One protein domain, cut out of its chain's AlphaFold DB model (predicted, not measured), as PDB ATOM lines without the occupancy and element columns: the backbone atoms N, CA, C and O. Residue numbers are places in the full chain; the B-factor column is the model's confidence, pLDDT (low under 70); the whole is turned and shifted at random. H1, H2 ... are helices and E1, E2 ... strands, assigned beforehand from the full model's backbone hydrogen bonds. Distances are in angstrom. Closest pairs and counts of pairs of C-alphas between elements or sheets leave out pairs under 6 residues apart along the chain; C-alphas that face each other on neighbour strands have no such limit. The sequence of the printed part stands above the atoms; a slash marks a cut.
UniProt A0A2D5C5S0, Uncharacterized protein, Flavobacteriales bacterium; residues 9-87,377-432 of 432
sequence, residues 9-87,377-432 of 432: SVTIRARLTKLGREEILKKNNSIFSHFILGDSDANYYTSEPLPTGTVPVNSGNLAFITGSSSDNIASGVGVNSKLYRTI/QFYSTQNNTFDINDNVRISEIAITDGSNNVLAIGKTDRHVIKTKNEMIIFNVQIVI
ATOM      1  N   SER A   9      19.843 -11.034 104.993       66.44
ATOM      2  CA  SER A   9      19.062 -10.235 105.935       66.44
ATOM      3  C   SER A   9      19.146  -8.762 105.541       66.44
ATOM      4  O   SER A   9      20.249  -8.226 105.420       66.44
ATOM      5  N   VAL A  10      18.003  -8.104 105.378       79.38
ATOM      6  CA  VAL A  10      17.907  -6.669 105.087       79.38
ATOM      7  C   VAL A  10      17.231  -5.981 106.268       79.38
ATOM      8  O   VAL A  10      16.075  -6.275 106.569       79.38
ATOM      9  N   THR A  11      17.937  -5.073 106.940       79.88
ATOM     10  CA  THR A  11      17.349  -4.261 108.014       79.88
ATOM     11  C   THR A  11      16.689  -3.022 107.422       79.88
ATOM     12  O   THR A  11      17.311  -2.303 106.641       79.88
ATOM     13  N   ILE A  12      15.430  -2.772 107.781       82.62
ATOM     14  CA  ILE A  12      14.635  -1.643 107.290       82.62
ATOM     15  C   ILE A  12      14.030  -0.912 108.481       82.62
ATOM     16  O   ILE A  12      13.374  -1.524 109.317       82.62
ATOM     17  N   ARG A  13      14.173   0.412 108.521       78.50
ATOM     18  CA  ARG A  13      13.438   1.252 109.469       78.50
ATOM     19  C   ARG A  13      12.077   1.611 108.878       78.50
ATOM     20  O   ARG A  13      12.006   2.182 107.789       78.50
ATOM     21  N   ALA A  14      11.004   1.261 109.576       83.38
ATOM     22  CA  ALA A  14       9.637   1.577 109.185       83.38
ATOM     23  C   ALA A  14       9.037   2.652 110.096       83.38
ATOM     24  O   ALA A  14       9.253   2.658 111.304       83.38
ATOM     25  N   ARG A  15       8.257   3.548 109.490       78.75
ATOM     26  CA  ARG A  15       7.593   4.677 110.150       78.75
ATOM     27  C   ARG A  15       6.120   4.399 110.366       78.75
ATOM     28  O   ARG A  15       5.472   3.835 109.480       78.75
ATOM     29  N   LEU A  16       5.578   4.853 111.493       82.19
ATOM     30  CA  LEU A  16       4.161   4.688 111.815       82.19
ATOM     31  C   LEU A  16       3.270   5.581 110.947       82.19
ATOM     32  O   LEU A  16       3.441   6.807 110.884       82.19
ATOM     33  N   THR A  17       2.260   4.972 110.321       80.25
ATOM     34  CA  THR A  17       1.171   5.703 109.659       80.25
ATOM     35  C   THR A  17       0.265   6.364 110.688       80.25
ATOM     36  O   THR A  17       0.271   6.014 111.868       80.25
ATOM     37  N   LYS A  18      -0.565   7.317 110.244       75.19
ATOM     38  CA  LYS A  18      -1.592   7.916 111.112       75.19
ATOM     39  C   LYS A  18      -2.464   6.854 111.789       75.19
ATOM     40  O   LYS A  18      -2.685   6.937 112.990       75.19
ATOM     41  N   LEU A  19      -2.889   5.848 111.029       81.25
ATOM     42  CA  LEU A  19      -3.683   4.744 111.552       81.25
ATOM     43  C   LEU A  19      -2.874   3.853 112.505       81.25
ATOM     44  O   LEU A  19      -3.382   3.488 113.557       81.25
ATOM     45  N   GLY A  20      -1.609   3.558 112.183       80.00
ATOM     46  CA  GLY A  20      -0.709   2.821 113.073       80.00
ATOM     47  C   GLY A  20      -0.591   3.463 114.451       80.00
ATOM     48  O   GLY A  20      -0.753   2.780 115.458       80.00
ATOM     49  N   ARG A  21      -0.421   4.790 114.502       76.06
ATOM     50  CA  ARG A  21      -0.399   5.544 115.765       76.06
ATOM     51  C   ARG A  21      -1.699   5.407 116.552       76.06
ATOM     52  O   ARG A  21      -1.675   5.149 117.747       76.06
ATOM     53  N   GLU A  22      -2.836   5.589 115.885       79.19
ATOM     54  CA  GLU A  22      -4.147   5.506 116.534       79.19
ATOM     55  C   GLU A  22      -4.436   4.104 117.085       79.19
ATOM     56  O   GLU A  22      -5.069   3.983 118.131       79.19
ATOM     57  N   GLU A  23      -3.983   3.055 116.399       79.25
ATOM     58  CA  GLU A  23      -4.226   1.668 116.794       79.25
ATOM     59  C   GLU A  23      -3.284   1.189 117.906       79.25
ATOM     60  O   GLU A  23      -3.751   0.472 118.789       79.25
ATOM     61  N   ILE A  24      -2.015   1.628 117.939       77.06
ATOM     62  CA  ILE A  24      -1.095   1.353 119.067       77.06
ATOM     63  C   ILE A  24      -1.662   1.896 120.381       77.06
ATOM     64  O   ILE A  24      -1.573   1.244 121.416       77.06
ATOM     65  N   LEU A  25      -2.299   3.068 120.346       70.12
ATOM     66  CA  LEU A  25      -2.894   3.677 121.538       70.12
ATOM     67  C   LEU A  25      -4.169   2.959 122.020       70.12
ATOM     68  O   LEU A  25      -4.604   3.179 123.148       70.12
ATOM     69  N   LYS A  26      -4.798   2.131 121.174       73.44
ATOM     70  CA  LYS A  26      -6.104   1.498 121.443       73.44
ATOM     71  C   LYS A  26      -6.028  -0.014 121.663       73.44
ATOM     72  O   LYS A  26      -6.962  -0.585 122.224       73.44
ATOM     73  N   LYS A  27      -4.985  -0.681 121.172       66.19
ATOM     74  CA  LYS A  27      -4.858  -2.146 121.142       66.19
ATOM     75  C   LYS A  27      -3.445  -2.572 121.534       66.19
ATOM     76  O   LYS A  27      -2.492  -1.832 121.351       66.19
ATOM     77  N   ASN A  28      -3.302  -3.807 122.020       64.44
ATOM     78  CA  ASN A  28      -1.989  -4.396 122.302       64.44
ATOM     79  C   ASN A  28      -1.139  -4.534 121.020       64.44
ATOM     80  O   ASN A  28      -1.678  -4.695 119.926       64.44
ATOM     81  N   ASN A  29       0.188  -4.602 121.168       61.28
ATOM     82  CA  ASN A  29       1.188  -4.624 120.076       61.28
ATOM     83  C   ASN A  29       1.101  -5.811 119.091       61.28
ATOM     84  O   ASN A  29       1.852  -5.881 118.119       61.28
ATOM     85  N   SER A  30       0.147  -6.724 119.287       69.94
ATOM     86  CA  SER A  30      -0.221  -7.776 118.333       69.94
ATOM     87  C   SER A  30      -0.889  -7.252 117.052       69.94
ATOM     88  O   SER A  30      -1.253  -8.051 116.188       69.94
ATOM     89  N   ILE A  31      -1.100  -5.936 116.918       81.00
ATOM     90  CA  ILE A  31      -1.660  -5.326 115.701       81.00
ATOM     91  C   ILE A  31      -0.754  -5.522 114.476       81.00
ATOM     92  O   ILE A  31      -1.258  -5.718 113.368       81.00
ATOM     93  N   PHE A  32       0.567  -5.545 114.672       86.81
ATOM     94  CA  PHE A  32       1.552  -5.776 113.620       86.81
ATOM     95  C   PHE A  32       1.653  -7.272 113.317       86.81
ATOM     96  O   PHE A  32       2.457  -7.998 113.895       86.81
ATOM     97  N   SER A  33       0.778  -7.760 112.443       88.69
ATOM     98  CA  SER A  33       0.537  -9.202 112.286       88.69
ATOM     99  C   SER A  33       0.895  -9.735 110.904       88.69
ATOM    100  O   SER A  33       1.154 -10.931 110.743       88.69
ATOM    101  N   HIS A  34       0.905  -8.865 109.899       93.00
ATOM    102  CA  HIS A  34       1.172  -9.217 108.515       93.00
ATOM    103  C   HIS A  34       2.112  -8.197 107.879       93.00
ATOM    104  O   HIS A  34       2.289  -7.088 108.378       93.00
ATOM    105  N   PHE A  35       2.713  -8.580 106.761       94.81
ATOM    106  CA  PHE A  35       3.493  -7.688 105.924       94.81
ATOM    107  C   PHE A  35       3.127  -7.843 104.449       94.81
ATOM    108  O   PHE A  35       2.630  -8.886 104.001       94.81
ATOM    109  N   ILE A  36       3.404  -6.779 103.703       95.06
ATOM    110  CA  ILE A  36       3.271  -6.666 102.254       95.06
ATOM    111  C   ILE A  36       4.595  -6.123 101.720       95.06
ATOM    112  O   ILE A  36       5.169  -5.205 102.302       95.06
ATOM    113  N   LEU A  37       5.063  -6.677 100.605       95.69
ATOM    114  CA  LEU A  37       6.213  -6.152  99.873       95.69
ATOM    115  C   LEU A  37       5.737  -5.373  98.655       95.69
ATOM    116  O   LEU A  37       4.746  -5.762  98.024       95.69
ATOM    117  N   GLY A  38       6.453  -4.302  98.334       92.19
ATOM    118  CA  GLY A  38       6.161  -3.450  97.193       92.19
ATOM    119  C   GLY A  38       7.376  -3.151  96.330       92.19
ATOM    120  O   GLY A  38       8.520  -3.191  96.786       92.19
ATOM    121  N   ASP A  39       7.089  -2.846  95.073       92.38
ATOM    122  CA  ASP A  39       8.037  -2.422  94.042       92.38
ATOM    123  C   ASP A  39       7.541  -1.151  93.337       92.38
ATOM    124  O   ASP A  39       7.706  -0.976  92.131       92.38
ATOM    125  N   SER A  40       6.891  -0.261  94.093       86.44
ATOM    126  CA  SER A  40       6.285   0.967  93.565       86.44
ATOM    127  C   SER A  40       7.291   1.901  92.890       86.44
ATOM    128  O   SER A  40       6.901   2.690  92.035       86.44
ATOM    129  N   ASP A  41       8.570   1.813  93.263       83.38
ATOM    130  CA  ASP A  41       9.655   2.639  92.716       83.38
ATOM    131  C   ASP A  41      10.412   1.927  91.577       83.38
ATOM    132  O   ASP A  41      11.355   2.475  91.001       83.38
ATOM    133  N   ALA A  42      10.003   0.702  91.229       87.56
ATOM    134  CA  ALA A  42      10.586  -0.056  90.136       87.56
ATOM    135  C   ALA A  42       9.953   0.317  88.791       87.56
ATOM    136  O   ALA A  42       8.735   0.276  88.612       87.56
ATOM    137  N   ASN A  43      10.815   0.609  87.819       87.75
ATOM    138  CA  ASN A  43      10.476   0.634  86.403       87.75
ATOM    139  C   ASN A  43      11.203  -0.526  85.716       87.75
ATOM    140  O   ASN A  43      12.434  -0.553  85.682       87.75
ATOM    141  N   TYR A  44      10.451  -1.490  85.193       91.38
ATOM    142  CA  TYR A  44      11.022  -2.691  84.578       91.38
ATOM    143  C   TYR A  44      11.391  -2.500  83.099       91.38
ATOM    144  O   TYR A  44      12.118  -3.314  82.542       91.38
ATOM    145  N   TYR A  45      11.035  -1.367  82.480       87.94
ATOM    146  CA  TYR A  45      11.545  -1.015  81.147       87.94
ATOM    147  C   TYR A  45      13.051  -0.703  81.128       87.94
ATOM    148  O   TYR A  45      13.641  -0.578  80.056       87.94
ATOM    149  N   THR A  46      13.685  -0.571  82.297       86.12
ATOM    150  CA  THR A  46      15.139  -0.435  82.442       86.12
ATOM    151  C   THR A  46      15.717  -1.696  83.076       86.12
ATOM    152  O   THR A  46      15.148  -2.220  84.031       86.12
ATOM    153  N   SER A  47      16.871  -2.178  82.602       80.69
ATOM    154  CA  SER A  47      17.548  -3.353  83.181       80.69
ATOM    155  C   SER A  47      18.132  -3.082  84.569       80.69
ATOM    156  O   SER A  47      18.183  -3.984  85.402       80.69
ATOM    157  N   GLU A  48      18.542  -1.838  84.826       84.06
ATOM    158  CA  GLU A  48      19.298  -1.499  86.028       84.06
ATOM    159  C   GLU A  48      18.394  -1.262  87.253       84.06
ATOM    160  O   GLU A  48      17.425  -0.495  87.170       84.06
ATOM    161  N   PRO A  49      18.694  -1.893  88.407       87.44
ATOM    162  CA  PRO A  49      18.051  -1.592  89.682       87.44
ATOM    163  C   PRO A  49      18.530  -0.247  90.253       87.44
ATOM    164  O   PRO A  49      19.641   0.200  89.980       87.44
ATOM    165  N   LEU A  50      17.720   0.371  91.119       77.25
ATOM    166  CA  LEU A  50      18.131   1.556  91.871       77.25
ATOM    167  C   LEU A  50      19.230   1.181  92.888       77.25
ATOM    168  O   LEU A  50      18.987   0.307  93.731       77.25
ATOM    169  N   PRO A  51      20.427   1.804  92.835       77.44
ATOM    170  CA  PRO A  51      21.508   1.538  93.782       77.44
ATOM    171  C   PRO A  51      21.248   2.171  95.162       77.44
ATOM    172  O   PRO A  51      20.270   2.886  95.376       77.44
ATOM    173  N   THR A  52      22.137   1.912  96.123       76.94
ATOM    174  CA  THR A  52      22.036   2.453  97.489       76.94
ATOM    175  C   THR A  52      21.892   3.974  97.514       76.94
ATOM    176  O   THR A  52      22.638   4.688  96.850       76.94
ATOM    177  N   GLY A  53      20.950   4.459  98.323       69.31
ATOM    178  CA  GLY A  53      20.659   5.876  98.529       69.31
ATOM    179  C   GLY A  53      19.765   6.503  97.461       69.31
ATOM    180  O   GLY A  53      19.556   7.711  97.503       69.31
ATOM    181  N   THR A  54      19.245   5.718  96.508       69.38
ATOM    182  CA  THR A  54      18.480   6.259  95.366       69.38
ATOM    183  C   THR A  54      16.993   5.914  95.371       69.38
ATOM    184  O   THR A  54      16.246   6.461  94.563       69.38
ATOM    185  N   VAL A  55      16.535   5.061  96.295       72.19
ATOM    186  CA  VAL A  55      15.099   4.824  96.508       72.19
ATOM    187  C   VAL A  55      14.495   6.042  97.223       72.19
ATOM    188  O   VAL A  55      14.974   6.407  98.302       72.19
ATOM    189  N   PRO A  56      13.450   6.685  96.667       72.19
ATOM    190  CA  PRO A  56      12.809   7.829  97.306       72.19
ATOM    191  C   PRO A  56      12.208   7.467  98.667       72.19
ATOM    192  O   PRO A  56      11.460   6.496  98.806       72.19
ATOM    193  N   VAL A  57      12.512   8.275  99.683       64.25
ATOM    194  CA  VAL A  57      11.960   8.099 101.030       64.25
ATOM    195  C   VAL A  57      10.550   8.670 101.134       64.25
ATOM    196  O   VAL A  57      10.191   9.650 100.486       64.25
ATOM    197  N   ASN A  58       9.757   8.078 102.022       61.19
ATOM    198  CA  ASN A  58       8.367   8.464 102.237       61.19
ATOM    199  C   ASN A  58       8.173   9.688 103.161       61.19
ATOM    200  O   ASN A  58       7.059  10.197 103.288       61.19
ATOM    201  N   SER A  59       9.228  10.148 103.839       58.06
ATOM    202  CA  SER A  59       9.230  11.385 104.631       58.06
ATOM    203  C   SER A  59      10.663  11.860 104.916       58.06
ATOM    204  O   SER A  59      11.606  11.074 104.859       58.06
ATOM    205  N   GLY A  60      10.834  13.157 105.205       49.84
ATOM    206  CA  GLY A  60      12.129  13.752 105.563       49.84
ATOM    207  C   GLY A  60      12.603  13.385 106.977       49.84
ATOM    208  O   GLY A  60      11.842  12.843 107.773       49.84
ATOM    209  N   ASN A  61      13.864  13.695 107.293       50.16
ATOM    210  CA  ASN A  61      14.527  13.340 108.562       50.16
ATOM    211  C   ASN A  61      14.865  14.557 109.440       50.16
ATOM    212  O   ASN A  61      15.779  14.475 110.256       50.16
ATOM    213  N   LEU A  62      14.155  15.685 109.287       40.09
ATOM    214  CA  LEU A  62      14.483  16.945 109.980       40.09
ATOM    215  C   LEU A  62      14.576  16.780 111.516       40.09
ATOM    216  O   LEU A  62      15.385  17.431 112.162       40.09
ATOM    217  N   ALA A  63      13.805  15.842 112.073       45.34
ATOM    218  CA  ALA A  63      13.749  15.508 113.495       45.34
ATOM    219  C   ALA A  63      14.954  14.713 114.044       45.34
ATOM    220  O   ALA A  63      15.095  14.605 115.257       45.34
ATOM    221  N   PHE A  64      15.828  14.154 113.194       42.75
ATOM    222  CA  PHE A  64      17.024  13.434 113.665       42.75
ATOM    223  C   PHE A  64      18.114  14.384 114.190       42.75
ATOM    224  O   PHE A  64      18.980  13.954 114.942       42.75
ATOM    225  N   ILE A  65      18.065  15.668 113.811       43.34
ATOM    226  CA  ILE A  65      19.052  16.687 114.198       43.34
ATOM    227  C   ILE A  65      18.613  17.458 115.461       43.34
ATOM    228  O   ILE A  65      19.457  18.028 116.138       43.34
ATOM    229  N   THR A  66      17.320  17.454 115.817       39.97
ATOM    230  CA  THR A  66      16.762  18.311 116.889       39.97
ATOM    231  C   THR A  66      16.015  17.550 117.995       39.97
ATOM    232  O   THR A  66      15.149  18.119 118.652       39.97
ATOM    233  N   GLY A  67      16.286  16.254 118.181       43.84
ATOM    234  CA  GLY A  67      15.894  15.509 119.395       43.84
ATOM    235  C   GLY A  67      14.394  15.289 119.652       43.84
ATOM    236  O   GLY A  67      14.037  14.675 120.646       43.84
ATOM    237  N   SER A  68      13.493  15.730 118.769       48.16
ATOM    238  CA  SER A  68      12.041  15.570 118.940       48.16
ATOM    239  C   SER A  68      11.481  14.589 117.914       48.16
ATOM    240  O   SER A  68      11.245  14.929 116.753       48.16
ATOM    241  N   SER A  69      11.283  13.341 118.331       47.03
ATOM    242  CA  SER A  69      10.828  12.232 117.493       47.03
ATOM    243  C   SER A  69       9.438  12.470 116.889       47.03
ATOM    244  O   SER A  69       8.407  12.294 117.534       47.03
ATOM    245  N   SER A  70       9.389  12.768 115.590       51.12
ATOM    246  CA  SER A  70       8.241  12.396 114.760       51.12
ATOM    247  C   SER A  70       8.715  11.483 113.633       51.12
ATOM    248  O   SER A  70       8.825  11.881 112.476       51.12
ATOM    249  N   ASP A  71       9.007  10.223 113.970       59.91
ATOM    250  CA  ASP A  71       9.360   9.179 112.993       59.91
ATOM    251  C   ASP A  71       8.097   8.646 112.289       59.91
ATOM    252  O   ASP A  71       7.766   7.461 112.277       59.91
ATOM    253  N   ASN A  72       7.332   9.589 111.742       63.16
ATOM    254  CA  ASN A  72       5.963   9.412 111.301       63.16
ATOM    255  C   ASN A  72       5.832   9.635 109.803       63.16
ATOM    256  O   ASN A  72       6.632  10.312 109.148       63.16
ATOM    257  N   ILE A  73       4.748   9.092 109.267       62.84
ATOM    258  CA  ILE A  73       4.329   9.353 107.902       62.84
ATOM    259  C   ILE A  73       2.943   9.999 107.868       62.84
ATOM    260  O   ILE A  73       2.085   9.755 108.733       62.84
ATOM    261  N   ALA A  74       2.750  10.875 106.879       59.66
ATOM    262  CA  ALA A  74       1.480  11.536 106.616       59.66
ATOM    263  C   ALA A  74       0.383  10.515 106.259       59.66
ATOM    264  O   ALA A  74       0.651   9.377 105.869       59.66
ATOM    265  N   SER A  75      -0.880  10.912 106.414       60.66
ATOM    266  CA  SER A  75      -2.014  10.075 106.009       60.66
ATOM    267  C   SER A  75      -2.027   9.838 104.499       60.66
ATOM    268  O   SER A  75      -1.656  10.724 103.736       60.66
ATOM    269  N   GLY A  76      -2.533   8.680 104.073       61.12
ATOM    270  CA  GLY A  76      -2.699   8.354 102.653       61.12
ATOM    271  C   GLY A  76      -1.471   7.728 101.991       61.12
ATOM    272  O   GLY A  76      -1.542   7.409 100.810       61.12
ATOM    273  N   VAL A  77      -0.377   7.504 102.728       65.75
ATOM    274  CA  VAL A  77       0.772   6.762 102.196       65.75
ATOM    275  C   VAL A  77       0.584   5.255 102.376       65.75
ATOM    276  O   VAL A  77       0.211   4.785 103.453       65.75
ATOM    277  N   GLY A  78       0.854   4.498 101.314       77.12
ATOM    278  CA  GLY A  78       0.772   3.044 101.276       77.12
ATOM    279  C   GLY A  78       1.609   2.460 100.137       77.12
ATOM    280  O   GLY A  78       2.354   3.174  99.476       77.12
ATOM    281  N   VAL A  79       1.468   1.152  99.923       83.62
ATOM    282  CA  VAL A  79       2.155   0.420  98.848       83.62
ATOM    283  C   VAL A  79       1.308   0.478  97.579       83.62
ATOM    284  O   VAL A  79       0.218  -0.109  97.550       83.62
ATOM    285  N   ASN A  80       1.802   1.174  96.551       81.81
ATOM    286  CA  ASN A  80       1.083   1.396  95.290       81.81
ATOM    287  C   ASN A  80       1.097   0.156  94.390       81.81
ATOM    288  O   ASN A  80       0.071  -0.194  93.813       81.81
ATOM    289  N   SER A  81       2.238  -0.530  94.312       88.19
ATOM    290  CA  SER A  81       2.388  -1.798  93.602       88.19
ATOM    291  C   SER A  81       2.806  -2.894  94.571       88.19
ATOM    292  O   SER A  81       3.846  -2.793  95.220       88.19
ATOM    293  N   LYS A  82       1.974  -3.933  94.701       93.56
ATOM    294  CA  LYS A  82       2.173  -5.015  95.673       93.56
ATOM    295  C   LYS A  82       2.644  -6.286  94.990       93.56
ATOM    296  O   LYS A  82       2.100  -6.701  93.968       93.56
ATOM    297  N   LEU A  83       3.566  -6.972  95.648       93.69
ATOM    298  CA  LEU A  83       4.011  -8.293  95.235       93.69
ATOM    299  C   LEU A  83       3.012  -9.365  95.668       93.69
ATOM    300  O   LEU A  83       2.458  -9.332  96.771       93.69
ATOM    301  N   TYR A  84       2.828 -10.374  94.822       94.00
ATOM    302  CA  TYR A  84       2.005 -11.529  95.147       94.00
ATOM    303  C   TYR A  84       2.774 -12.525  96.010       94.00
ATOM    304  O   TYR A  84       3.869 -12.972  95.670       94.00
ATOM    305  N   ARG A  85       2.158 -12.959  97.109       90.56
ATOM    306  CA  ARG A  85       2.731 -13.942  98.029       90.56
ATOM    307  C   ARG A  85       3.056 -15.255  97.337       90.56
ATOM    308  O   ARG A  85       4.038 -15.863  97.704       90.56
ATOM    309  N   THR A  86       2.234 -15.734  96.412       84.62
ATOM    310  CA  THR A  86       2.516 -16.956  95.636       84.62
ATOM    311  C   THR A  86       1.977 -16.797  94.224       84.62
ATOM    312  O   THR A  86       2.731 -16.807  93.264       84.62
ATOM    313  N   ILE A  87       0.666 -16.587  94.122       77.31
ATOM    314  CA  ILE A  87      -0.055 -16.252  92.895       77.31
ATOM    315  C   ILE A  87      -1.106 -15.188  93.220       77.31
ATOM    316  O   ILE A  87      -1.537 -15.063  94.375       77.31
ATOM    317  N   GLN A 377       7.712 -17.413  96.649       91.88
ATOM    318  CA  GLN A 377       6.909 -16.298  97.139       91.88
ATOM    319  C   GLN A 377       7.434 -14.960  96.630       91.88
ATOM    320  O   GLN A 377       8.631 -14.841  96.413       91.88
ATOM    321  N   PHE A 378       6.563 -13.957  96.473       93.38
ATOM    322  CA  PHE A 378       6.952 -12.571  96.164       93.38
ATOM    323  C   PHE A 378       7.885 -12.439  94.945       93.38
ATOM    324  O   PHE A 378       8.871 -11.713  94.990       93.38
ATOM    325  N   TYR A 379       7.586 -13.175  93.870       91.62
ATOM    326  CA  TYR A 379       8.353 -13.173  92.612       91.62
ATOM    327  C   TYR A 379       7.543 -12.638  91.416       91.62
ATOM    328  O   TYR A 379       7.982 -12.718  90.277       91.62
ATOM    329  N   SER A 380       6.336 -12.132  91.667       91.56
ATOM    330  CA  SER A 380       5.479 -11.460  90.685       91.56
ATOM    331  C   SER A 380       4.751 -10.301  91.362       91.56
ATOM    332  O   SER A 380       4.633 -10.279  92.593       91.56
ATOM    333  N   THR A 381       4.277  -9.338  90.575       93.00
ATOM    334  CA  THR A 381       3.842  -8.026  91.068       93.00
ATOM    335  C   THR A 381       2.600  -7.503  90.342       93.00
ATOM    336  O   THR A 381       2.207  -8.019  89.296       93.00
ATOM    337  N   GLN A 382       1.972  -6.488  90.931       93.44
ATOM    338  CA  GLN A 382       0.922  -5.669  90.328       93.44
ATOM    339  C   GLN A 382       1.473  -4.546  89.432       93.44
ATOM    340  O   GLN A 382       0.683  -3.864  88.779       93.44
ATOM    341  N   ASN A 383       2.794  -4.334  89.407       90.81
ATOM    342  CA  ASN A 383       3.432  -3.287  88.615       90.81
ATOM    343  C   ASN A 383       3.156  -3.517  87.123       90.81
ATOM    344  O   ASN A 383       3.473  -4.570  86.578       90.81
ATOM    345  N   ASN A 384       2.574  -2.525  86.454       90.88
ATOM    346  CA  ASN A 384       2.181  -2.632  85.049       90.88
ATOM    347  C   ASN A 384       3.362  -2.599  84.065       90.88
ATOM    348  O   ASN A 384       3.152  -2.851  82.883       90.88
ATOM    349  N   THR A 385       4.571  -2.275  84.531       91.88
ATOM    350  CA  THR A 385       5.789  -2.314  83.710       91.88
ATOM    351  C   THR A 385       6.492  -3.672  83.748       91.88
ATOM    352  O   THR A 385       7.366  -3.900  82.923       91.88
ATOM    353  N   PHE A 386       6.109  -4.568  84.668       92.56
ATOM    354  CA  PHE A 386       6.732  -5.880  84.881       92.56
ATOM    355  C   PHE A 386       6.377  -6.897  83.788       92.56
ATOM    356  O   PHE A 386       5.196  -7.107  83.493       92.56
ATOM    357  N   ASP A 387       7.383  -7.600  83.268       90.06
ATOM    358  CA  ASP A 387       7.229  -8.785  82.421       90.06
ATOM    359  C   ASP A 387       7.529 -10.080  83.199       90.06
ATOM    360  O   ASP A 387       8.262 -10.099  84.184       90.06
ATOM    361  N   ILE A 388       6.984 -11.214  82.746       84.88
ATOM    362  CA  ILE A 388       7.174 -12.523  83.394       84.88
ATOM    363  C   ILE A 388       8.643 -12.974  83.466       84.88
ATOM    364  O   ILE A 388       8.976 -13.832  84.287       84.88
ATOM    365  N   ASN A 389       9.507 -12.425  82.610       86.75
ATOM    366  CA  ASN A 389      10.938 -12.725  82.592       86.75
ATOM    367  C   ASN A 389      11.761 -11.840  83.544       86.75
ATOM    368  O   ASN A 389      12.953 -12.100  83.725       86.75
ATOM    369  N   ASP A 390      11.153 -10.822  84.159       89.75
ATOM    370  CA  ASP A 390      11.837  -9.931  85.087       89.75
ATOM    371  C   ASP A 390      12.001 -10.547  86.479       89.75
ATOM    372  O   ASP A 390      11.162 -11.294  86.988       89.75
ATOM    373  N   ASN A 391      13.081 -10.151  87.152       91.12
ATOM    374  CA  ASN A 391      13.234 -10.377  88.585       91.12
ATOM    375  C   ASN A 391      12.676  -9.184  89.348       91.12
ATOM    376  O   ASN A 391      13.034  -8.039  89.062       91.12
ATOM    377  N   VAL A 392      11.850  -9.452  90.356       93.00
ATOM    378  CA  VAL A 392      11.190  -8.395  91.120       93.00
ATOM    379  C   VAL A 392      12.203  -7.571  91.915       93.00
ATOM    380  O   VAL A 392      13.143  -8.110  92.504       93.00
ATOM    381  N   ARG A 393      11.983  -6.254  91.945       93.56
ATOM    382  CA  ARG A 393      12.836  -5.255  92.598       93.56
ATOM    383  C   ARG A 393      12.095  -4.641  93.782       93.56
ATOM    384  O   ARG A 393      11.372  -3.665  93.628       93.56
ATOM    385  N   ILE A 394      12.255  -5.228  94.964       93.81
ATOM    386  CA  ILE A 394      11.586  -4.756  96.183       93.81
ATOM    387  C   ILE A 394      12.171  -3.394  96.569       93.81
ATOM    388  O   ILE A 394      13.384  -3.278  96.761       93.81
ATOM    389  N   SER A 395      11.309  -2.388  96.693       88.12
ATOM    390  CA  SER A 395      11.671  -1.035  97.132       88.12
ATOM    391  C   SER A 395      11.082  -0.680  98.497       88.12
ATOM    392  O   SER A 395      11.518   0.271  99.151       88.12
ATOM    393  N   GLU A 396      10.085  -1.438  98.959       89.12
ATOM    394  CA  GLU A 396       9.379  -1.119 100.191       89.12
ATOM    395  C   GLU A 396       8.741  -2.323 100.877       89.12
ATOM    396  O   GLU A 396       8.429  -3.352 100.271       89.12
ATOM    397  N   ILE A 397       8.507  -2.146 102.172       93.81
ATOM    398  CA  ILE A 397       7.788  -3.079 103.025       93.81
ATOM    399  C   ILE A 397       6.758  -2.317 103.852       93.81
ATOM    400  O   ILE A 397       7.057  -1.296 104.472       93.81
ATOM    401  N   ALA A 398       5.536  -2.830 103.877       92.19
ATOM    402  CA  ALA A 398       4.473  -2.348 104.744       92.19
ATOM    403  C   ALA A 398       4.116  -3.411 105.775       92.19
ATOM    404  O   ALA A 398       3.962  -4.584 105.436       92.19
ATOM    405  N   ILE A 399       3.931  -2.979 107.017       92.88
ATOM    406  CA  ILE A 399       3.413  -3.790 108.113       92.88
ATOM    407  C   ILE A 399       1.930  -3.479 108.276       92.88
ATOM    408  O   ILE A 399       1.531  -2.310 108.331       92.88
ATOM    409  N   THR A 400       1.112  -4.525 108.342       91.19
ATOM    410  CA  THR A 400      -0.346  -4.421 108.365       91.19
ATOM    411  C   THR A 400      -0.979  -5.213 109.503       91.19
ATOM    412  O   THR A 400      -0.378  -6.123 110.087       91.19
ATOM    413  N   ASP A 401      -2.240  -4.890 109.780       87.69
ATOM    414  CA  ASP A 401      -3.127  -5.776 110.530       87.69
ATOM    415  C   ASP A 401      -3.661  -6.926 109.646       87.69
ATOM    416  O   ASP A 401      -3.338  -7.035 108.457       87.69
ATOM    417  N   GLY A 402      -4.499  -7.792 110.226       83.25
ATOM    418  CA  GLY A 402      -5.170  -8.879 109.499       83.25
ATOM    419  C   GLY A 402      -6.229  -8.425 108.484       83.25
ATOM    420  O   GLY A 402      -6.728  -9.254 107.723       83.25
ATOM    421  N   SER A 403      -6.556  -7.131 108.453       85.56
ATOM    422  CA  SER A 403      -7.537  -6.505 107.560       85.56
ATOM    423  C   SER A 403      -6.880  -5.727 106.408       85.56
ATOM    424  O   SER A 403      -7.583  -5.070 105.645       85.56
ATOM    425  N   ASN A 404      -5.553  -5.835 106.234       83.38
ATOM    426  CA  ASN A 404      -4.724  -5.099 105.263       83.38
ATOM    427  C   ASN A 404      -4.604  -3.585 105.505       83.38
ATOM    428  O   ASN A 404      -4.207  -2.849 104.596       83.38
ATOM    429  N   ASN A 405      -4.905  -3.102 106.706       88.06
ATOM    430  CA  ASN A 405      -4.646  -1.709 107.045       88.06
ATOM    431  C   ASN A 405      -3.142  -1.499 107.235       88.06
ATOM    432  O   ASN A 405      -2.516  -2.220 108.008       88.06
ATOM    433  N   VAL A 406      -2.554  -0.516 106.548       89.19
ATOM    434  CA  VAL A 406      -1.116  -0.214 106.658       89.19
ATOM    435  C   VAL A 406      -0.850   0.571 107.939       89.19
ATOM    436  O   VAL A 406      -1.276   1.719 108.075       89.19
ATOM    437  N   LEU A 407      -0.131  -0.050 108.872       88.81
ATOM    438  CA  LEU A 407       0.190   0.506 110.188       88.81
ATOM    439  C   LEU A 407       1.588   1.127 110.219       88.81
ATOM    440  O   LEU A 407       1.792   2.162 110.846       88.81
ATOM    441  N   ALA A 408       2.540   0.530 109.503       88.44
ATOM    442  CA  ALA A 408       3.876   1.081 109.330       88.44
ATOM    443  C   ALA A 408       4.400   0.805 107.922       88.44
ATOM    444  O   ALA A 408       4.002  -0.174 107.287       88.44
ATOM    445  N   ILE A 409       5.295   1.656 107.428       87.94
ATOM    446  CA  ILE A 409       5.918   1.485 106.114       87.94
ATOM    447  C   ILE A 409       7.387   1.899 106.151       87.94
ATOM    448  O   ILE A 409       7.739   2.926 106.733       87.94
ATOM    449  N   GLY A 410       8.242   1.095 105.530       85.19
ATOM    450  CA  GLY A 410       9.668   1.351 105.370       85.19
ATOM    451  C   GLY A 410      10.086   1.193 103.912       85.19
ATOM    452  O   GLY A 410       9.535   0.362 103.188       85.19
ATOM    453  N   LYS A 411      11.060   1.995 103.486       82.94
ATOM    454  CA  LYS A 411      11.703   1.889 102.170       82.94
ATOM    455  C   LYS A 411      13.060   1.210 102.329       82.94
ATOM    456  O   LYS A 411      13.730   1.410 103.344       82.94
ATOM    457  N   THR A 412      13.465   0.413 101.351       83.88
ATOM    458  CA  THR A 412      14.837  -0.103 101.280       83.88
ATOM    459  C   THR A 412      15.795   1.010 100.850       83.88
ATOM    460  O   THR A 412      15.387   2.002 100.254       83.88
ATOM    461  N   ASP A 413      17.089   0.861 101.139       74.06
ATOM    462  CA  ASP A 413      18.118   1.810 100.688       74.06
ATOM    463  C   ASP A 413      18.405   1.696  99.178       74.06
ATOM    464  O   ASP A 413      18.915   2.634  98.572       74.06
ATOM    465  N   ARG A 414      18.091   0.543  98.583       80.12
ATOM    466  CA  ARG A 414      18.301   0.155  97.181       80.12
ATOM    467  C   ARG A 414      17.188  -0.794  96.733       80.12
ATOM    468  O   ARG A 414      16.485  -1.349  97.576       80.12
ATOM    469  N   HIS A 415      17.081  -1.097  95.445       89.75
ATOM    470  CA  HIS A 415      16.240  -2.215  95.001       89.75
ATOM    471  C   HIS A 415      16.812  -3.562  95.455       89.75
ATOM    472  O   HIS A 415      17.913  -3.954  95.066       89.75
ATOM    473  N   VAL A 416      16.039  -4.296  96.254       91.38
ATOM    474  CA  VAL A 416      16.371  -5.660  96.674       91.38
ATOM    475  C   VAL A 416      15.795  -6.628  95.647       91.38
ATOM    476  O   VAL A 416      14.579  -6.803  95.549       91.38
ATOM    477  N   ILE A 417      16.675  -7.236  94.853       91.56
ATOM    478  CA  ILE A 417      16.285  -8.185  93.806       91.56
ATOM    479  C   ILE A 417      15.876  -9.504  94.451       91.56
ATOM    480  O   ILE A 417      16.591 -10.030  95.303       91.56
ATOM    481  N   LYS A 418      14.739 -10.048  94.016       90.69
ATOM    482  CA  LYS A 418      14.266 -11.362  94.440       90.69
ATOM    483  C   LYS A 418      13.854 -12.216  93.251       90.69
ATOM    484  O   LYS A 418      12.956 -11.848  92.494       90.69
ATOM    485  N   THR A 419      14.446 -13.404  93.145       89.81
ATOM    486  CA  THR A 419      13.996 -14.441  92.207       89.81
ATOM    487  C   THR A 419      13.032 -15.432  92.870       89.81
ATOM    488  O   THR A 419      12.894 -15.504  94.098       89.81
ATOM    489  N   LYS A 420      12.376 -16.266  92.052       88.69
ATOM    490  CA  LYS A 420      11.467 -17.326  92.524       88.69
ATOM    491  C   LYS A 420      12.150 -18.353  93.435       88.69
ATOM    492  O   LYS A 420      11.483 -18.918  94.301       88.69
ATOM    493  N   ASN A 421      13.442 -18.611  93.246       87.75
ATOM    494  CA  ASN A 421      14.151 -19.702  93.922       87.75
ATOM    495  C   ASN A 421      14.868 -19.267  95.206       87.75
ATOM    496  O   ASN A 421      15.419 -20.106  95.912       87.75
ATOM    497  N   GLU A 422      14.843 -17.976  95.524       85.62
ATOM    498  CA  GLU A 422      15.571 -17.406  96.654       85.62
ATOM    499  C   GLU A 422      14.662 -17.144  97.850       85.62
ATOM    500  O   GLU A 422      13.444 -16.982  97.725       85.62
ATOM    501  N   MET A 423      15.273 -17.051  99.027       87.44
ATOM    502  CA  MET A 423      14.646 -16.569 100.251       87.44
ATOM    503  C   MET A 423      15.304 -15.255 100.665       87.44
ATOM    504  O   MET A 423      16.524 -15.138 100.613       87.44
ATOM    505  N   ILE A 424      14.499 -14.291 101.113       89.62
ATOM    506  CA  ILE A 424      14.988 -13.025 101.675       89.62
ATOM    507  C   ILE A 424      14.331 -12.811 103.031       89.62
ATOM    508  O   ILE A 424      13.135 -13.077 103.189       89.62
ATOM    509  N   ILE A 425      15.112 -12.346 104.002       89.56
ATOM    510  CA  ILE A 425      14.637 -12.026 105.348       89.56
ATOM    511  C   ILE A 425      14.742 -10.515 105.535       89.56
ATOM    512  O   ILE A 425      15.810  -9.936 105.355       89.56
ATOM    513  N   PHE A 426      13.639  -9.880 105.910       90.12
ATOM    514  CA  PHE A 426      13.598  -8.467 106.258       90.12
ATOM    515  C   PHE A 426      13.431  -8.321 107.768       90.12
ATOM    516  O   PHE A 426      12.459  -8.827 108.330       90.12
ATOM    517  N   ASN A 427      14.364  -7.617 108.402       87.94
ATOM    518  CA  ASN A 427      14.270  -7.199 109.796       87.94
ATOM    519  C   ASN A 427      13.734  -5.767 109.814       87.94
ATOM    520  O   ASN A 427      14.460  -4.825 109.501       87.94
ATOM    521  N   VAL A 428      12.449  -5.604 110.104       87.88
ATOM    522  CA  VAL A 428      11.776  -4.305 110.101       87.88
ATOM    523  C   VAL A 428      11.741  -3.744 111.513       87.88
ATOM    524  O   VAL A 428      11.142  -4.347 112.393       87.88
ATOM    525  N   GLN A 429      12.340  -2.576 111.711       85.75
ATOM    526  CA  GLN A 429      12.362  -1.882 112.993       85.75
ATOM    527  C   GLN A 429      11.326  -0.767 112.978       85.75
ATOM    528  O   GLN A 429      11.425   0.156 112.163       85.75
ATOM    529  N   ILE A 430      10.335  -0.855 113.859       80.62
ATOM    530  CA  ILE A 430       9.375   0.222 114.099       80.62
ATOM    531  C   ILE A 430       9.809   0.942 115.369       80.62
ATOM    532  O   ILE A 430       9.796   0.345 116.442       80.62
ATOM    533  N   VAL A 431      10.186   2.213 115.241       70.12
ATOM    534  CA  VAL A 431      10.410   3.090 116.398       70.12
ATOM    535  C   VAL A 431       9.051   3.644 116.821       70.12
ATOM    536  O   VAL A 431       8.330   4.186 115.977       70.12
ATOM    537  N   ILE A 432       8.679   3.420 118.081       66.56
ATOM    538  CA  ILE A 432       7.367   3.753 118.656       66.56
ATOM    539  C   ILE A 432       7.460   5.036 119.468       66.56
ATOM    540  O   ILE A 432       8.394   5.133 120.295       66.56
TER     541      ILE A 432
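AT A GLANCE: This is residues 9 to 87 and 377 to 432 of the 432 residues of an uncharacterized protein of Flavobacteriales bacterium (UniProt A0A2D5C5S0). With little regular structure, this is one curled sheet of five strands folded back on itself, E2 and E3 facing E1 and E5 with E4 as hinge; H1 sits beside the strands, and residues 39 to 87 hold no named element. The printed part has 135 residues, 50 in named elements, mostly strand, running E1 H1 E2 E3 E4 E5; the mixed sheet's order is E2 E3 E4 E1 E5. It is compact, radius of gyration of the C-alphas 15.2 A, spanning 44 by 34 by 27 A.

HOW THE PARTS SIT: Start at E1, residues 9 to 16: it is parallel to E5, residues 424 to 431, at 33 degrees, N 12 and O 427 being 2.8 A apart, and antiparallel to E4, residues 406 to 418, N 15 and O 409 being 2.9 A apart. H1, residues 18 to 24, has every O i to N i+4 pair within hydrogen-bond range and stands at the sheet's level; its closest C-alphas to E4 are Gly 20 and Leu 407, 3.8 A. E3, residues 392 to 400, forms a hairpin with E4, N 397 and O 410 at 2.9 A, and is antiparallel to E2, residues 34 to 38, N 36 and O 398 at 2.9 A.

IN THESE COORDINATES: Find C-alpha 9 at (19.062, -10.235, 105.935), where E1 begins its 21.9 A. E4, 22.6 A, bends by 98 degrees at residue 414; E5, 22.3 A, ends at C-alpha 431, (10.410, 3.090, 116.398).

THE WHOLE: Residues 88 to 376 are cut out, C-alphas 87 and 377 being 8.2 A apart. Confidence is under 70 for 29 residues, among them 57 to 77.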